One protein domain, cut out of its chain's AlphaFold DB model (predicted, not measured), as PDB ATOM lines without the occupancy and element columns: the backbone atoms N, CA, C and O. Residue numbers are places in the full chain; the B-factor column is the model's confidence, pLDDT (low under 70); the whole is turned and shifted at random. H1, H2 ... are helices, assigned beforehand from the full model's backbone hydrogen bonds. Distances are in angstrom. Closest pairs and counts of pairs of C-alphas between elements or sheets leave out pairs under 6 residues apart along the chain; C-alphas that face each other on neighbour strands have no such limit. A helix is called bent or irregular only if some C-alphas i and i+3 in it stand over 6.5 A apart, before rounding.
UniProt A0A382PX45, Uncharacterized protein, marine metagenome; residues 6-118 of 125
ATOM      1  N   GLU A   6     -33.223 -36.673  -5.769       95.94
ATOM      2  CA  GLU A   6     -32.496 -35.703  -6.587       95.94
ATOM      3  C   GLU A   6     -33.312 -35.248  -7.802       95.94
ATOM      4  O   GLU A   6     -33.279 -34.071  -8.148       95.94
ATOM      5  N   GLU A   7     -34.083 -36.152  -8.420       96.00
ATOM      6  CA  GLU A   7     -34.985 -35.805  -9.525       96.00
ATOM      7  C   GLU A   7     -36.069 -34.816  -9.065       96.00
ATOM      8  O   GLU A   7     -36.338 -33.832  -9.756       96.00
ATOM      9  N   VAL A   8     -36.648 -35.035  -7.877       97.38
ATOM     10  CA  VAL A   8     -37.661 -34.133  -7.301       97.38
ATOM     11  C   VAL A   8     -37.057 -32.795  -6.872       97.38
ATOM     12  O   VAL A   8     -37.648 -31.745  -7.124       97.38
ATOM     13  N   ASP A   9     -35.876 -32.816  -6.253       96.69
ATOM     14  CA  ASP A   9     -35.170 -31.601  -5.834       96.69
ATOM     15  C   ASP A   9     -34.841 -30.710  -7.039       96.69
ATOM     16  O   ASP A   9     -35.089 -29.504  -7.022       96.69
ATOM     17  N   GLU A  10     -34.357 -31.300  -8.133       96.94
ATOM     18  CA  GLU A  10     -34.072 -30.552  -9.354       96.94
ATOM     19  C   GLU A  10     -35.344 -30.025 -10.035       96.94
ATOM     20  O   GLU A  10     -35.356 -28.890 -10.520       96.94
ATOM     21  N   GLU A  11     -36.441 -30.787 -10.034       96.75
ATOM     22  CA  GLU A  11     -37.745 -30.309 -10.508       96.75
ATOM     23  C   GLU A  11     -38.191 -29.053  -9.747       96.75
ATOM     24  O   GLU A  11     -38.516 -28.038 -10.366       96.75
ATOM     25  N   ILE A  12     -38.138 -29.086  -8.415       96.81
ATOM     26  CA  ILE A  12     -38.588 -27.979  -7.566       96.81
ATOM     27  C   ILE A  12     -37.674 -26.763  -7.706       96.81
ATOM     28  O   ILE A  12     -38.162 -25.643  -7.865       96.81
ATOM     29  N   ARG A  13     -36.351 -26.952  -7.762       95.62
ATOM     30  CA  ARG A  13     -35.416 -25.854  -8.067       95.62
ATOM     31  C   ARG A  13     -35.734 -25.195  -9.407       95.62
ATOM     32  O   ARG A  13     -35.695 -23.970  -9.514       95.62
ATOM     33  N   ASN A  14     -36.090 -25.983 -10.420       96.00
ATOM     34  CA  ASN A  14     -36.493 -25.461 -11.724       96.00
ATOM     35  C   ASN A  14     -37.830 -24.704 -11.678       96.00
ATOM     36  O   ASN A  14     -38.015 -23.780 -12.470       96.00
ATOM     37  N   MET A  15     -38.752 -25.057 -10.776       95.25
ATOM     38  CA  MET A  15     -39.981 -24.287 -10.552       95.25
ATOM     39  C   MET A  15     -39.653 -22.886 -10.020       95.25
ATOM     40  O   MET A  15     -40.049 -21.896 -10.631       95.25
ATOM     41  N   PHE A  16     -38.841 -22.792  -8.964       94.44
ATOM     42  CA  PHE A  16     -38.456 -21.501  -8.380       94.44
ATOM     43  C   PHE A  16     -37.544 -20.666  -9.286       94.44
ATOM     44  O   PHE A  16     -37.674 -19.448  -9.334       94.44
ATOM     45  N   SER A  17     -36.677 -21.303 -10.078       93.38
ATOM     46  CA  SER A  17     -35.868 -20.610 -11.092       93.38
ATOM     47  C   SER A  17     -36.732 -19.876 -12.132       93.38
ATOM     48  O   SER A  17     -36.353 -18.809 -12.610       93.38
ATOM     49  N   LYS A  18     -37.919 -20.413 -12.459       90.00
ATOM     50  CA  LYS A  18     -38.880 -19.764 -13.369       90.00
ATOM     51  C   LYS A  18     -39.648 -18.623 -12.707       90.00
ATOM     52  O   LYS A  18     -39.892 -17.626 -13.377       90.00
ATOM     53  N   ALA A  19     -40.011 -18.775 -11.432       88.81
ATOM     54  CA  ALA A  19     -40.665 -17.722 -10.652       88.81
ATOM     55  C   ALA A  19     -39.749 -16.499 -10.456       88.81
ATOM     56  O   ALA A  19     -40.203 -15.356 -10.470       88.81
ATOM     57  N   GLY A  20     -38.438 -16.733 -10.328       86.88
ATOM     58  CA  GLY A  20     -37.453 -15.674 -10.131       86.88
ATOM     59  C   GLY A  20     -37.540 -15.068  -8.730       86.88
ATOM     60  O   GLY A  20     -37.632 -15.790  -7.742       86.88
ATOM     61  N   GLU A  21     -37.473 -13.738  -8.645       86.06
ATOM     62  CA  GLU A  21     -37.509 -12.982  -7.380       86.06
ATOM     63  C   GLU A  21     -38.873 -12.315  -7.115       86.06
ATOM     64  O   GLU A  21     -39.022 -11.580  -6.137       86.06
ATOM     65  N   ASP A  22     -39.871 -12.536  -7.977       90.94
ATOM     66  CA  ASP A  22     -41.207 -11.969  -7.791       90.94
ATOM     67  C   ASP A  22     -41.950 -12.703  -6.668       90.94
ATOM     68  O   ASP A  22     -42.111 -13.923  -6.686       90.94
ATOM     69  N   ILE A  23     -42.408 -11.952  -5.668       88.44
ATOM     70  CA  ILE A  23     -43.010 -12.526  -4.463       88.44
ATOM     71  C   ILE A  23     -44.352 -13.215  -4.729       88.44
ATOM     72  O   ILE A  23     -44.677 -14.182  -4.041       88.44
ATOM     73  N   SER A  24     -45.112 -12.749  -5.726       90.56
ATOM     74  CA  SER A  24     -46.372 -13.370  -6.137       90.56
ATOM     75  C   SER A  24     -46.100 -14.688  -6.848       90.56
ATOM     76  O   SER A  24     -46.719 -15.695  -6.530       90.56
ATOM     77  N   GLU A  25     -45.123 -14.712  -7.753       93.44
ATOM     78  CA  GLU A  25     -44.735 -15.943  -8.451       93.44
ATOM     79  C   GLU A  25     -44.138 -16.972  -7.476       93.44
ATOM     80  O   GLU A  25     -44.431 -18.165  -7.556       93.44
ATOM     81  N   ILE A  26     -43.340 -16.527  -6.495       92.19
ATOM     82  CA  ILE A  26     -42.837 -17.381  -5.408       92.19
ATOM     83  C   ILE A  26     -44.007 -17.947  -4.595       92.19
ATOM     84  O   ILE A  26     -44.045 -19.153  -4.349       92.19
ATOM     85  N   HIS A  27     -44.969 -17.107  -4.198       92.94
ATOM     86  CA  HIS A  27     -46.177 -17.531  -3.485       92.94
ATOM     87  C   HIS A  27     -46.933 -18.625  -4.247       92.94
ATOM     88  O   HIS A  27     -47.208 -19.690  -3.683       92.94
ATOM     89  N   ASP A  28     -47.170 -18.401  -5.538       94.19
ATOM     90  CA  ASP A  28     -47.882 -19.332  -6.414       94.19
ATOM     91  C   ASP A  28     -47.092 -20.636  -6.649       94.19
ATOM     92  O   ASP A  28     -47.674 -21.678  -6.960       94.19
ATOM     93  N   THR A  29     -45.771 -20.616  -6.439       96.38
ATOM     94  CA  THR A  29     -44.878 -21.771  -6.619       96.38
ATOM     95  C   THR A  29     -44.740 -22.645  -5.369       96.38
ATOM     96  O   THR A  29     -44.581 -23.865  -5.490       96.38
ATOM     97  N   ILE A  30     -44.820 -22.066  -4.163       96.31
ATOM     98  CA  ILE A  30     -44.599 -22.795  -2.898       96.31
ATOM     99  C   ILE A  30     -45.546 -23.981  -2.756       96.31
ATOM    100  O   ILE A  30     -45.099 -25.091  -2.469       96.31
ATOM    101  N   TRP A  31     -46.849 -23.772  -2.957       96.44
ATOM    102  CA  TRP A  31     -47.830 -24.823  -2.694       96.44
ATOM    103  C   TRP A  31     -47.682 -26.032  -3.638       96.44
ATOM    104  O   TRP A  31     -47.585 -27.157  -3.140       96.44
ATOM    105  N   PRO A  32     -47.538 -25.850  -4.967       97.19
ATOM    106  CA  PRO A  32     -47.174 -26.941  -5.868       97.19
ATOM    107  C   PRO A  32     -45.896 -27.691  -5.456       97.19
ATOM    108  O   PRO A  32     -45.859 -28.920  -5.531       97.19
ATOM    109  N   ALA A  33     -44.858 -26.989  -4.987       97.94
ATOM    110  CA  ALA A  33     -43.615 -27.620  -4.540       97.94
ATOM    111  C   ALA A  33     -43.799 -28.436  -3.245       97.94
ATOM    112  O   ALA A  33     -43.272 -29.545  -3.124       97.94
ATOM    113  N   VAL A  34     -44.604 -27.942  -2.300       98.12
ATOM    114  CA  VAL A  34     -44.987 -28.679  -1.084       98.12
ATOM    115  C   VAL A  34     -45.739 -29.961  -1.442       98.12
ATOM    116  O   VAL A  34     -45.360 -31.040  -0.985       98.12
ATOM    117  N   MET A  35     -46.741 -29.875  -2.325       98.00
ATOM    118  CA  MET A  35     -47.496 -31.042  -2.802       98.00
ATOM    119  C   MET A  35     -46.603 -32.075  -3.488       98.00
ATOM    120  O   MET A  35     -46.795 -33.293  -3.366       98.00
ATOM    121  N   ARG A  36     -45.596 -31.588  -4.214       97.94
ATOM    122  CA  ARG A  36     -44.643 -32.428  -4.920       97.94
ATOM    123  C   ARG A  36     -43.769 -33.234  -3.959       97.94
ATOM    124  O   ARG A  36     -43.621 -34.447  -4.155       97.94
ATOM    125  N   TRP A  37     -43.262 -32.596  -2.904       98.19
ATOM    126  CA  TRP A  37     -42.547 -33.279  -1.826       98.19
ATOM    127  C   TRP A  37     -43.442 -34.224  -1.032       98.19
ATOM    128  O   TRP A  37     -43.003 -35.318  -0.679       98.19
ATOM    129  N   GLU A  38     -44.699 -33.857  -0.781       98.00
ATOM    130  CA  GLU A  38     -45.650 -34.740  -0.103       98.00
ATOM    131  C   GLU A  38     -45.899 -36.013  -0.910       98.00
ATOM    132  O   GLU A  38     -45.825 -37.123  -0.381       98.00
ATOM    133  N   THR A  39     -46.115 -35.876  -2.217       97.31
ATOM    134  CA  THR A  39     -46.302 -37.017  -3.118       97.31
ATOM    135  C   THR A  39     -45.092 -37.949  -3.107       97.31
ATOM    136  O   THR A  39     -45.251 -39.174  -3.118       97.31
ATOM    137  N   PHE A  40     -43.880 -37.388  -3.079       97.81
ATOM    138  CA  PHE A  40     -42.657 -38.172  -2.955       97.81
ATOM    139  C   PHE A  40     -42.591 -38.887  -1.599       97.81
ATOM    140  O   PHE A  40     -42.422 -40.108  -1.567       97.81
ATOM    141  N   PHE A  41     -42.818 -38.165  -0.495       97.62
ATOM    142  CA  PHE A  41     -42.828 -38.723   0.858       97.62
ATOM    143  C   PHE A  41     -43.794 -39.907   0.987       97.62
ATOM    144  O   PHE A  41     -43.414 -40.950   1.508       97.62
ATOM    145  N   ARG A  42     -45.018 -39.807   0.451       96.06
ATOM    146  CA  ARG A  42     -46.011 -40.900   0.503       96.06
ATOM    147  C   ARG A  42     -45.543 -42.190  -0.161       96.06
ATOM    148  O   ARG A  42     -46.000 -43.267   0.213       96.06
ATOM    149  N   LYS A  43     -44.665 -42.090  -1.159       96.12
ATOM    150  CA  LYS A  43     -44.138 -43.243  -1.899       96.12
ATOM    151  C   LYS A  43     -42.860 -43.794  -1.269       96.12
ATOM    152  O   LYS A  43     -42.659 -45.005  -1.289       96.12
ATOM    153  N   SER A  44     -41.999 -42.921  -0.748       96.19
ATOM    154  CA  SER A  44     -40.649 -43.277  -0.291       96.19
ATOM    155  C   SER A  44     -40.516 -43.418   1.227       96.19
ATOM    156  O   SER A  44     -39.614 -44.113   1.689       96.19
ATOM    157  N   ASN A  45     -41.401 -42.780   1.998       95.56
ATOM    158  CA  ASN A  45     -41.270 -42.522   3.436       95.56
ATOM    159  C   ASN A  45     -39.961 -41.803   3.822       95.56
ATOM    160  O   ASN A  45     -39.500 -41.912   4.958       95.56
ATOM    161  N   ASP A  46     -39.346 -41.068   2.890       96.81
ATOM    162  CA  ASP A  46     -38.117 -40.326   3.156       96.81
ATOM    163  C   ASP A  46     -38.419 -39.012   3.882       96.81
ATOM    164  O   ASP A  46     -38.907 -38.047   3.290       96.81
ATOM    165  N   ILE A  47     -38.105 -38.970   5.177       96.69
ATOM    166  CA  ILE A  47     -38.402 -37.831   6.053       96.69
ATOM    167  C   ILE A  47     -37.786 -36.511   5.570       96.69
ATOM    168  O   ILE A  47     -38.336 -35.454   5.871       96.69
ATOM    169  N   ARG A  48     -36.707 -36.554   4.774       97.06
ATOM    170  CA  ARG A  48     -36.078 -35.353   4.200       97.06
ATOM    171  C   ARG A  48     -37.053 -34.553   3.337       97.06
ATOM    172  O   ARG A  48     -36.964 -33.336   3.278       97.06
ATOM    173  N   ALA A  49     -38.020 -35.218   2.704       98.12
ATOM    174  CA  ALA A  49     -39.057 -34.539   1.935       98.12
ATOM    175  C   ALA A  49     -39.984 -33.697   2.824       98.12
ATOM    176  O   ALA A  49     -40.397 -32.617   2.415       98.12
ATOM    177  N   LEU A  50     -40.283 -34.147   4.049       98.50
ATOM    178  CA  LEU A  50     -41.041 -33.336   5.007       98.50
ATOM    179  C   LEU A  50     -40.221 -32.134   5.479       98.50
ATOM    180  O   LEU A  50     -40.770 -31.053   5.638       98.50
ATOM    181  N   GLU A  51     -38.915 -32.297   5.682       98.19
ATOM    182  CA  GLU A  51     -38.040 -31.179   6.067       98.19
ATOM    183  C   GLU A  51     -38.006 -30.095   4.991       98.19
ATOM    184  O   GLU A  51     -38.181 -28.921   5.304       98.19
ATOM    185  N   LEU A  52     -37.910 -30.487   3.719       98.19
ATOM    186  CA  LEU A  52     -37.985 -29.541   2.608       98.19
ATOM    187  C   LEU A  52     -39.363 -28.876   2.486       98.19
ATOM    188  O   LEU A  52     -39.433 -27.701   2.137       98.19
ATOM    189  N   GLN A  53     -40.463 -29.564   2.822       98.31
ATOM    190  CA  GLN A  53     -41.764 -28.891   2.946       98.31
ATOM    191  C   GLN A  53     -41.724 -27.788   4.013       98.31
ATOM    192  O   GLN A  53     -42.231 -26.699   3.757       98.31
ATOM    193  N   VAL A  54     -41.115 -28.039   5.182       98.31
ATOM    194  CA  VAL A  54     -40.957 -27.002   6.219       98.31
ATOM    195  C   VAL A  54     -40.173 -25.820   5.659       98.31
ATOM    196  O   VAL A  54     -40.651 -24.694   5.753       98.31
ATOM    197  N   GLU A  55     -39.023 -26.054   5.025       97.50
ATOM    198  CA  GLU A  55     -38.198 -24.984   4.447       97.50
ATOM    199  C   GLU A  55     -38.979 -24.120   3.443       97.50
ATOM    200  O   GLU A  55     -38.946 -22.890   3.529       97.50
ATOM    201  N   LEU A  56     -39.739 -24.746   2.539       97.25
ATOM    202  CA  LEU A  56     -40.569 -24.042   1.556       97.25
ATOM    203  C   LEU A  56     -41.657 -23.187   2.214       97.25
ATOM    204  O   LEU A  56     -41.856 -22.035   1.837       97.25
ATOM    205  N   LEU A  57     -42.356 -23.731   3.210       97.31
ATOM    206  CA  LEU A  57     -43.412 -23.014   3.928       97.31
ATOM    207  C   LEU A  57     -42.831 -21.846   4.750       97.31
ATOM    208  O   LEU A  57     -43.431 -20.777   4.845       97.31
ATOM    209  N   MET A  58     -41.628 -22.011   5.295       96.06
ATOM    210  CA  MET A  58     -40.938 -20.979   6.073       96.06
ATOM    211  C   MET A  58     -40.366 -19.844   5.208       96.06
ATOM    212  O   MET A  58     -40.143 -18.742   5.724       96.06
ATOM    213  N   MET A  59     -40.156 -20.078   3.904       93.00
ATOM    214  CA  MET A  59     -39.519 -19.112   2.998       93.00
ATOM    215  C   MET A  59     -40.357 -17.850   2.758       93.00
ATOM    216  O   MET A  59     -39.812 -16.813   2.380       93.00
ATOM    217  N   MET A  60     -41.680 -17.922   2.947       90.31
ATOM    218  CA  MET A  60     -42.563 -16.797   2.657       90.31
ATOM    219  C   MET A  60     -42.389 -15.683   3.692       90.31
ATOM    220  O   MET A  60     -42.840 -15.781   4.836       90.31
ATOM    221  N   GLY A  61     -41.731 -14.602   3.276       85.62
ATOM    222  CA  GLY A  61     -41.494 -13.421   4.108       85.62
ATOM    223  C   GLY A  61     -42.641 -12.407   4.116       85.62
ATOM    224  O   GLY A  61     -42.666 -11.545   4.992       85.62
ATOM    225  N   ASP A  62     -43.583 -12.481   3.169       88.62
ATOM    226  CA  ASP A  62     -44.697 -11.531   3.108       88.62
ATOM    227  C   ASP A  62     -45.733 -11.807   4.203       88.62
ATOM    228  O   ASP A  62     -46.331 -12.883   4.261       88.62
ATOM    229  N   ASN A  63     -45.986 -10.808   5.048       87.62
ATOM    230  CA  ASN A  63     -46.880 -10.925   6.199       87.62
ATOM    231  C   ASN A  63     -48.329 -11.295   5.840       87.62
ATOM    232  O   ASN A  63     -49.029 -11.834   6.697       87.62
ATOM    233  N   ILE A  64     -48.793 -11.013   4.615       88.00
ATOM    234  CA  ILE A  64     -50.148 -11.356   4.163       88.00
ATOM    235  C   ILE A  64     -50.314 -12.876   4.115       88.00
ATOM    236  O   ILE A  64     -51.340 -13.397   4.551       88.00
ATOM    237  N   TYR A  65     -49.299 -13.588   3.626       88.50
ATOM    238  CA  TYR A  65     -49.354 -15.037   3.433       88.50
ATOM    239  C   TYR A  65     -48.679 -15.822   4.559       88.50
ATOM    240  O   TYR A  65     -49.072 -16.948   4.868       88.50
ATOM    241  N   ARG A  66     -47.667 -15.224   5.194       92.06
ATOM    242  CA  ARG A  66     -46.765 -15.879   6.146       92.06
ATOM    243  C   ARG A  66     -47.497 -16.606   7.269       92.06
ATOM    244  O   ARG A  66     -47.175 -17.753   7.548       92.06
ATOM    245  N   GLY A  67     -48.526 -16.004   7.865       93.12
ATOM    246  CA  GLY A  67     -49.269 -16.636   8.964       93.12
ATOM    247  C   GLY A  67     -49.895 -17.991   8.598       93.12
ATOM    248  O   GLY A  67     -49.861 -18.922   9.407       93.12
ATOM    249  N   ALA A  68     -50.422 -18.126   7.377       93.56
ATOM    250  CA  ALA A  68     -50.971 -19.389   6.889       93.56
ATOM    251  C   ALA A  68     -49.857 -20.427   6.699       93.56
ATOM    252  O   ALA A  68     -49.939 -21.529   7.241       93.56
ATOM    253  N   TYR A  69     -48.765 -20.042   6.039       96.19
ATOM    254  CA  TYR A  69     -47.649 -20.951   5.800       96.19
ATOM    255  C   TYR A  69     -46.941 -21.405   7.077       96.19
ATOM    256  O   TYR A  69     -46.623 -22.583   7.197       96.19
ATOM    257  N   LEU A  70     -46.760 -20.531   8.069       97.25
ATOM    258  CA  LEU A  70     -46.208 -20.922   9.372       97.25
ATOM    259  C   LEU A  70     -47.119 -21.924  10.096       97.25
ATOM    260  O   LEU A  70     -46.642 -22.836  10.770       97.25
ATOM    261  N   THR A  71     -48.436 -21.787   9.933       97.06
ATOM    262  CA  THR A  71     -49.410 -22.734  10.496       97.06
ATOM    263  C   THR A  71     -49.278 -24.124   9.859       97.06
ATOM    264  O   THR A  71     -49.340 -25.147  10.553       97.06
ATOM    265  N   ASP A  72     -49.025 -24.181   8.553       97.88
ATOM    266  CA  ASP A  72     -48.767 -25.435   7.847       97.88
ATOM    267  C   ASP A  72     -47.375 -26.001   8.164       97.88
ATOM    268  O   ASP A  72     -47.257 -27.194   8.446       97.88
ATOM    269  N   ALA A  73     -46.342 -25.156   8.237       98.38
ATOM    270  CA  ALA A  73     -44.990 -25.545   8.635       98.38
ATOM    271  C   ALA A  73     -45.000 -26.202  10.021       98.38
ATOM    272  O   ALA A  73     -44.447 -27.286  10.201       98.38
ATOM    273  N   TYR A  74     -45.737 -25.618  10.973       98.62
ATOM    274  CA  TYR A  74     -45.944 -26.194  12.303       98.62
ATOM    275  C   TYR A  74     -46.500 -27.618  12.227       98.62
ATOM    276  O   TYR A  74     -46.033 -28.525  12.921       98.62
ATOM    277  N   THR A  75     -47.499 -27.822  11.370       98.56
ATOM    278  CA  THR A  75     -48.147 -29.123  11.176       98.56
ATOM    279  C   THR A  75     -47.161 -30.156  10.647       98.56
ATOM    280  O   THR A  75     -47.114 -31.277  11.162       98.56
ATOM    281  N   VAL A  76     -46.335 -29.778   9.669       98.62
ATOM    282  CA  VAL A  76     -45.306 -30.655   9.102       98.62
ATOM    283  C   VAL A  76     -44.214 -30.960  10.134       98.62
ATOM    284  O   VAL A  76     -43.876 -32.129  10.318       98.62
ATOM    285  N   CYS A  77     -43.735 -29.974  10.905       98.75
ATOM    286  CA  CYS A  77     -42.788 -30.206  12.003       98.75
ATOM    287  C   CYS A  77     -43.342 -31.187  13.042       98.75
ATOM    288  O   CYS A  77     -42.649 -32.104  13.485       98.75
ATOM    289  N   LYS A  78     -44.614 -31.035  13.427       98.69
ATOM    290  CA  LYS A  78     -45.267 -31.959  14.359       98.69
ATOM    291  C   LYS A  78     -45.339 -33.370  13.790       98.69
ATOM    292  O   LYS A  78     -45.044 -34.303  14.526       98.69
ATOM    293  N   ARG A  79     -45.665 -33.524  12.503       98.50
ATOM    294  CA  ARG A  79     -45.662 -34.821  11.809       98.50
ATOM    295  C   ARG A  79     -44.267 -35.449  11.766       98.50
ATOM    296  O   ARG A  79     -44.143 -36.638  12.039       98.50
ATOM    297  N   ILE A  80     -43.217 -34.665  11.505       98.69
ATOM    298  CA  ILE A  80     -41.821 -35.127  11.600       98.69
ATOM    299  C   ILE A  80     -41.556 -35.709  12.990       98.69
ATOM    300  O   ILE A  80     -41.034 -36.813  13.089       98.69
ATOM    301  N   LEU A  81     -41.979 -35.029  14.059       98.50
ATOM    302  CA  LEU A  81     -41.791 -35.502  15.435       98.50
ATOM    303  C   LEU A  81     -42.648 -36.719  15.815       98.50
ATOM    304  O   LEU A  81     -42.323 -37.405  16.782       98.50
ATOM    305  N   GLU A  82     -43.726 -37.013  15.086       97.69
ATOM    306  CA  GLU A  82     -44.452 -38.280  15.245       97.69
ATOM    307  C   GLU A  82     -43.673 -39.468  14.673       97.69
ATOM    308  O   GLU A  82     -43.811 -40.585  15.172       97.69
ATOM    309  N   ILE A  83     -42.847 -39.225  13.652       97.69
ATOM    310  CA  ILE A  83     -41.999 -40.230  12.999       97.69
ATOM    311  C   ILE A  83     -40.657 -40.358  13.739       97.69
ATOM    312  O   ILE A  83     -40.224 -41.466  14.051       97.69
ATOM    313  N   ASP A  84     -40.015 -39.228  14.038       97.88
ATOM    314  CA  ASP A  84     -38.742 -39.111  14.753       97.88
ATOM    315  C   ASP A  84     -38.850 -38.076  15.893       97.88
ATOM    316  O   ASP A  84     -38.583 -36.883  15.700       97.88
ATOM    317  N   PRO A  85     -39.198 -38.513  17.118       97.88
ATOM    318  CA  PRO A  85     -39.376 -37.624  18.269       97.88
ATOM    319  C   PRO A  85     -38.116 -36.860  18.708       97.88
ATOM    320  O   PRO A  85     -38.215 -35.908  19.488       97.88
ATOM    321  N   ASN A  86     -36.929 -37.273  18.254       97.25
ATOM    322  CA  ASN A  86     -35.652 -36.666  18.629       97.25
ATOM    323  C   ASN A  86     -35.107 -35.712  17.558       97.25
ATOM    324  O   ASN A  86     -33.979 -35.237  17.687       97.25
ATOM    325  N   ARG A  87     -35.896 -35.392  16.524       97.12
ATOM    326  CA  ARG A  87     -35.490 -34.463  15.468       97.12
ATOM    327  C   ARG A  87     -35.421 -33.023  15.986       97.12
ATOM    328  O   ARG A  87     -36.391 -32.274  15.914       97.12
ATOM    329  N   GLU A  88     -34.258 -32.626  16.496       97.19
ATOM    330  CA  GLU A  88     -34.044 -31.300  17.101       97.19
ATOM    331  C   GLU A  88     -34.361 -30.140  16.150       97.19
ATOM    332  O   GLU A  88     -34.936 -29.147  16.583       97.19
ATOM    333  N   ALA A  89     -34.079 -30.284  14.850       95.44
ATOM    334  CA  ALA A  89     -34.435 -29.273  13.854       95.44
ATOM    335  C   ALA A  89     -35.942 -28.951  13.883       95.44
ATOM    336  O   ALA A  89     -36.321 -27.796  14.034       95.44
ATOM    337  N   ALA A  90     -36.807 -29.970  13.867       98.00
ATOM    338  CA  ALA A  90     -38.257 -29.773  13.914       98.00
ATOM    339  C   ALA A  90     -38.744 -29.179  15.248       98.00
ATOM    340  O   ALA A  90     -39.715 -28.425  15.260       98.00
ATOM    341  N   LYS A  91     -38.080 -29.492  16.372       98.25
ATOM    342  CA  LYS A  91     -38.385 -28.867  17.673       98.25
ATOM    343  C   LYS A  91     -38.060 -27.373  17.656       98.25
ATOM    344  O   LYS A  91     -38.893 -26.573  18.067       98.25
ATOM    345  N   ASN A  92     -36.889 -27.016  17.134       97.31
ATOM    346  CA  ASN A  92     -36.447 -25.627  17.042       97.31
ATOM    347  C   ASN A  92     -37.366 -24.799  16.132       97.31
ATOM    348  O   ASN A  92     -37.748 -23.692  16.507       97.31
ATOM    349  N   GLU A  93     -37.775 -25.349  14.984       97.62
ATOM    350  CA  GLU A  93     -38.718 -24.671  14.085       97.62
ATOM    351  C   GLU A  93     -40.092 -24.470  14.738       97.62
ATOM    352  O   GLU A  93     -40.680 -23.396  14.633       97.62
ATOM    353  N   ILE A  94     -40.589 -25.456  15.494       97.75
ATOM    354  CA  ILE A  94     -41.825 -25.309  16.280       97.75
ATOM    355  C   ILE A  94     -41.730 -24.140  17.262       97.75
ATOM    356  O   ILE A  94     -42.666 -23.339  17.342       97.75
ATOM    357  N   ASP A  95     -40.630 -24.034  18.007       96.56
ATOM    358  CA  ASP A  95     -40.446 -22.958  18.980       96.56
ATOM    359  C   ASP A  95     -40.385 -21.587  18.291       96.56
ATOM    360  O   ASP A  95     -41.005 -20.631  18.768       96.56
ATOM    361  N   HIS A  96     -39.719 -21.503  17.135       95.31
ATOM    362  CA  HIS A  96     -39.683 -20.296  16.312       95.31
ATOM    363  C   HIS A  96     -41.081 -19.898  15.810       95.31
ATOM    364  O   HIS A  96     -41.514 -18.763  16.017       95.31
ATOM    365  N   ILE A  97     -41.835 -20.840  15.238       96.69
ATOM    366  CA  ILE A  97     -43.192 -20.599  14.731       96.69
ATOM    367  C   ILE A  97     -44.142 -20.167  15.856       96.69
ATOM    368  O   ILE A  97     -44.925 -19.229  15.687       96.69
ATOM    369  N   ILE A  98     -44.083 -20.819  17.023       95.62
ATOM    370  CA  ILE A  98     -44.901 -20.441  18.186       95.62
ATOM    371  C   ILE A  98     -44.580 -19.010  18.627       95.62
ATOM    372  O   ILE A  98     -45.501 -18.264  18.983       95.62
ATOM    373  N   ALA A  99     -43.298 -18.638  18.618       93.38
ATOM    374  CA  ALA A  99     -42.855 -17.299  18.979       93.38
ATOM    375  C   ALA A  99     -43.339 -16.229  17.993       93.38
ATOM    376  O   ALA A  99     -43.482 -15.088  18.408       93.38
ATOM    377  N   GLU A 100     -43.615 -16.577  16.737       92.81
ATOM    378  CA  GLU A 100     -44.071 -15.619  15.730       92.81
ATOM    379  C   GLU A 100     -45.602 -15.527  15.630       92.81
ATOM    380  O   GLU A 100     -46.178 -14.441  15.651       92.81
ATOM    381  N   VAL A 101     -46.292 -16.669  15.559       90.50
ATOM    382  CA  VAL A 101     -47.752 -16.712  15.369       90.50
ATOM    383  C   VAL A 101     -48.501 -16.323  16.653       90.50
ATOM    384  O   VAL A 101     -49.649 -15.887  16.600       90.50
ATOM    385  N   HIS A 102     -47.880 -16.503  17.828       84.06
ATOM    386  CA  HIS A 102     -48.451 -16.210  19.152       84.06
ATOM    387  C   HIS A 102     -49.828 -16.851  19.439       84.06
ATOM    388  O   HIS A 102     -50.525 -16.458  20.377       84.06
ATOM    389  N   ALA A 103     -50.221 -17.885  18.687       90.62
ATOM    390  CA  ALA A 103     -51.529 -18.532  18.790       90.62
ATOM    391  C   ALA A 103     -51.411 -20.063  18.873       90.62
ATOM    392  O   ALA A 103     -52.010 -20.801  18.094       90.62
ATOM    393  N   ARG A 104     -50.665 -20.573  19.861       91.94
ATOM    394  CA  ARG A 104     -50.458 -22.024  20.045       91.94
ATOM    395  C   ARG A 104     -51.749 -22.866  20.046       91.94
ATOM    396  O   ARG A 104     -51.744 -23.914  19.408       91.94
ATOM    397  N   PRO A 105     -52.864 -22.462  20.694       95.69
ATOM    398  CA  PRO A 105     -54.105 -23.241  20.632       95.69
ATOM    399  C   PRO A 105     -54.662 -23.391  19.211       95.69
ATOM    400  O   PRO A 105     -55.233 -24.430  18.890       95.69
ATOM    401  N   TYR A 106     -54.485 -22.369  18.369       95.25
ATOM    402  CA  TYR A 106     -54.882 -22.411  16.964       95.25
ATOM    403  C   TYR A 106     -53.989 -23.373  16.169       95.25
ATOM    404  O   TYR A 106     -54.516 -24.255  15.495       95.25
ATOM    405  N   LEU A 107     -52.665 -23.291  16.343       97.31
ATOM    406  CA  LEU A 107     -51.700 -24.210  15.720       97.31
ATOM    407  C   LEU A 107     -51.985 -25.682  16.074       97.31
ATOM    408  O   LEU A 107     -52.031 -26.546  15.203       97.31
ATOM    409  N   GLU A 108     -52.235 -25.974  17.354       97.69
ATOM    410  CA  GLU A 108     -52.563 -27.328  17.827       97.69
ATOM    411  C   GLU A 108     -53.902 -27.837  17.286       97.69
ATOM    412  O   GLU A 108     -54.050 -29.032  17.022       97.69
ATOM    413  N   LYS A 109     -54.893 -26.952  17.137       97.50
ATOM    414  CA  LYS A 109     -56.178 -27.303  16.528       97.50
ATOM    415  C   LYS A 109     -55.987 -27.663  15.053       97.50
ATOM    416  O   LYS A 109     -56.426 -28.738  14.654       97.50
ATOM    417  N   HIS A 110     -55.300 -26.813  14.287       97.19
ATOM    418  CA  HIS A 110     -55.027 -27.056  12.867       97.19
ATOM    419  C   HIS A 110     -54.247 -28.358  12.667       97.19
ATOM    420  O   HIS A 110     -54.672 -29.209  11.893       97.19
ATOM    421  N   PHE A 111     -53.184 -28.588  13.448       98.12
ATOM    422  CA  PHE A 111     -52.424 -29.841  13.410       98.12
ATOM    423  C   PHE A 111     -53.314 -31.078  13.602       98.12
ATOM    424  O   PHE A 111     -53.194 -32.038  12.841       98.12
ATOM    425  N   LYS A 112     -54.221 -31.062  14.589       98.12
ATOM    426  CA  LYS A 112     -55.150 -32.178  14.831       98.12
ATOM    427  C   LYS A 112     -56.092 -32.403  13.655       98.12
ATOM    428  O   LYS A 112     -56.229 -33.536  13.220       98.12
ATOM    429  N   GLU A 113     -56.679 -31.340  13.110       97.56
ATOM    430  CA  GLU A 113     -57.573 -31.435  11.949       97.56
ATOM    431  C   GLU A 113     -56.854 -32.035  10.732       97.56
ATOM    432  O   GLU A 113     -57.380 -32.937  10.079       97.56
ATOM    433  N   LYS A 114     -55.619 -31.595  10.452       97.56
ATOM    434  CA  LYS A 114     -54.819 -32.150   9.352       97.56
ATOM    435  C   LYS A 114     -54.409 -33.595   9.612       97.56
ATOM    436  O   LYS A 114     -54.471 -34.403   8.691       97.56
ATOM    437  N   LYS A 115     -54.045 -33.939  10.849       97.50
ATOM    438  CA  LYS A 115     -53.734 -35.315  11.248       97.50
ATOM    439  C   LYS A 115     -54.933 -36.249  11.087       97.50
ATOM    440  O   LYS A 115     -54.770 -37.344  10.558       97.50
ATOM    441  N   ASP A 116     -56.118 -35.823  11.514       97.56
ATOM    442  CA  ASP A 116     -57.352 -36.608  11.398       97.56
ATOM    443  C   ASP A 116     -57.722 -36.845   9.925       97.56
ATOM    444  O   ASP A 116     -58.187 -37.925   9.564       97.56
ATOM    445  N   GLY A 117     -57.427 -35.873   9.057       96.38
ATOM    446  CA  GLY A 117     -57.480 -36.010   7.600       96.38
ATOM    447  C   GLY A 117     -56.269 -36.721   6.984       96.38
ATOM    448  O   GLY A 117     -56.009 -36.534   5.802       96.38
ATOM    449  N   ASN A 118     -55.483 -37.467   7.770       96.38
ATOM    450  CA  ASN A 118     -54.299 -38.214   7.327       96.38
ATOM    451  C   ASN A 118     -53.248 -37.361   6.589       96.38
ATOM    452  O   ASN A 118     -52.427 -37.887   5.842       96.38
TER     453      ASN A 118
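This is residues 6 to 118 of the 125 residues of an uncharacterized protein of marine metagenome (UniProt A0A382PX45). Five helices, H1 to H5, fold back and forth side by side in a zigzag row, each touching the next, and H6 crosses H4 at a steep tilt at the far end of the row from H1. H3 and H4 are in the middle, while H1 and H6 have the centres farthest from the mean of the C-alphas. The printed part has 113 residues with six named helices, H1 to H6 in chain order, and no named strand; the class is all helix. The whole is compact, with a radius of gyration of the C-alphas of 13.9 A and spans of 37 by 34 by 26 A.

Begin with H1, residues 6 to 19, which touches H2, residues 23 to 44, closest at the C-alphas of Ala 19 and Glu 25, 5.0 A apart; they form a hairpin at a shallow tilt of 12 degrees, opposite ways. H2 forms the next hairpin with H3, residues 48 to 58, at 19 degrees; look at the C-alphas of Val 34 and Gln 53, the closest, 5.2 A apart. H3 and H4, residues 63 to 83, are a hairpin at 22 degrees, closest at the C-alphas of Val 54 and Ala 73, 4.9 A apart. H4 is the hub, touching three helices. Its hairpin with H5, residues 88 to 101, has a shallow tilt of 32 degrees, and the closest C-alphas, those of Cys 77 and Ala 90, are 4.9 A apart. With residues 71 to 78 alone, H4 touches H6, residues 104 to 116, at a steep tilt of 59 degrees, the same way; their closest C-alphas, those of Thr 75 and Phe 111, are 4.9 A apart. H5 and H6 are close but not clearly touching. H1 and H3 are apart, and H2 and H4 only just apart, with closest C-alphas at 8.0 A. Every O i to N i+4 pair is within hydrogen-bond range in H1, H3, H5 and H6, against 15 of 18 in H2 and 15 of 17 in H4.

Find C-alpha 6 at (-32.496, -35.703, -6.587); from there H1 runs 20.2 A to C-alpha 19. H2 is 31.1 A long and only just irregular, with C-alphas 28 and 31 6.6 A apart. H3 measures 15.3 A. H4 begins at C-alpha 63, at (-46.880, -10.925, 6.199), and runs 30.5 A; it is irregular, with C-alphas 64 and 67 7.2 A apart. H5 measures 20.1 A, and H6 runs 18.3 A to C-alpha 116 at (-57.352, -36.608, 11.398).

The two C-alphas farthest apart, those of Glu 7 and Pro 105, are 37.9 A apart. The printed part has no cut, and its five links between helices are tight. The mean pLDDT of the printed part is 95.5, and no printed residue is under 70.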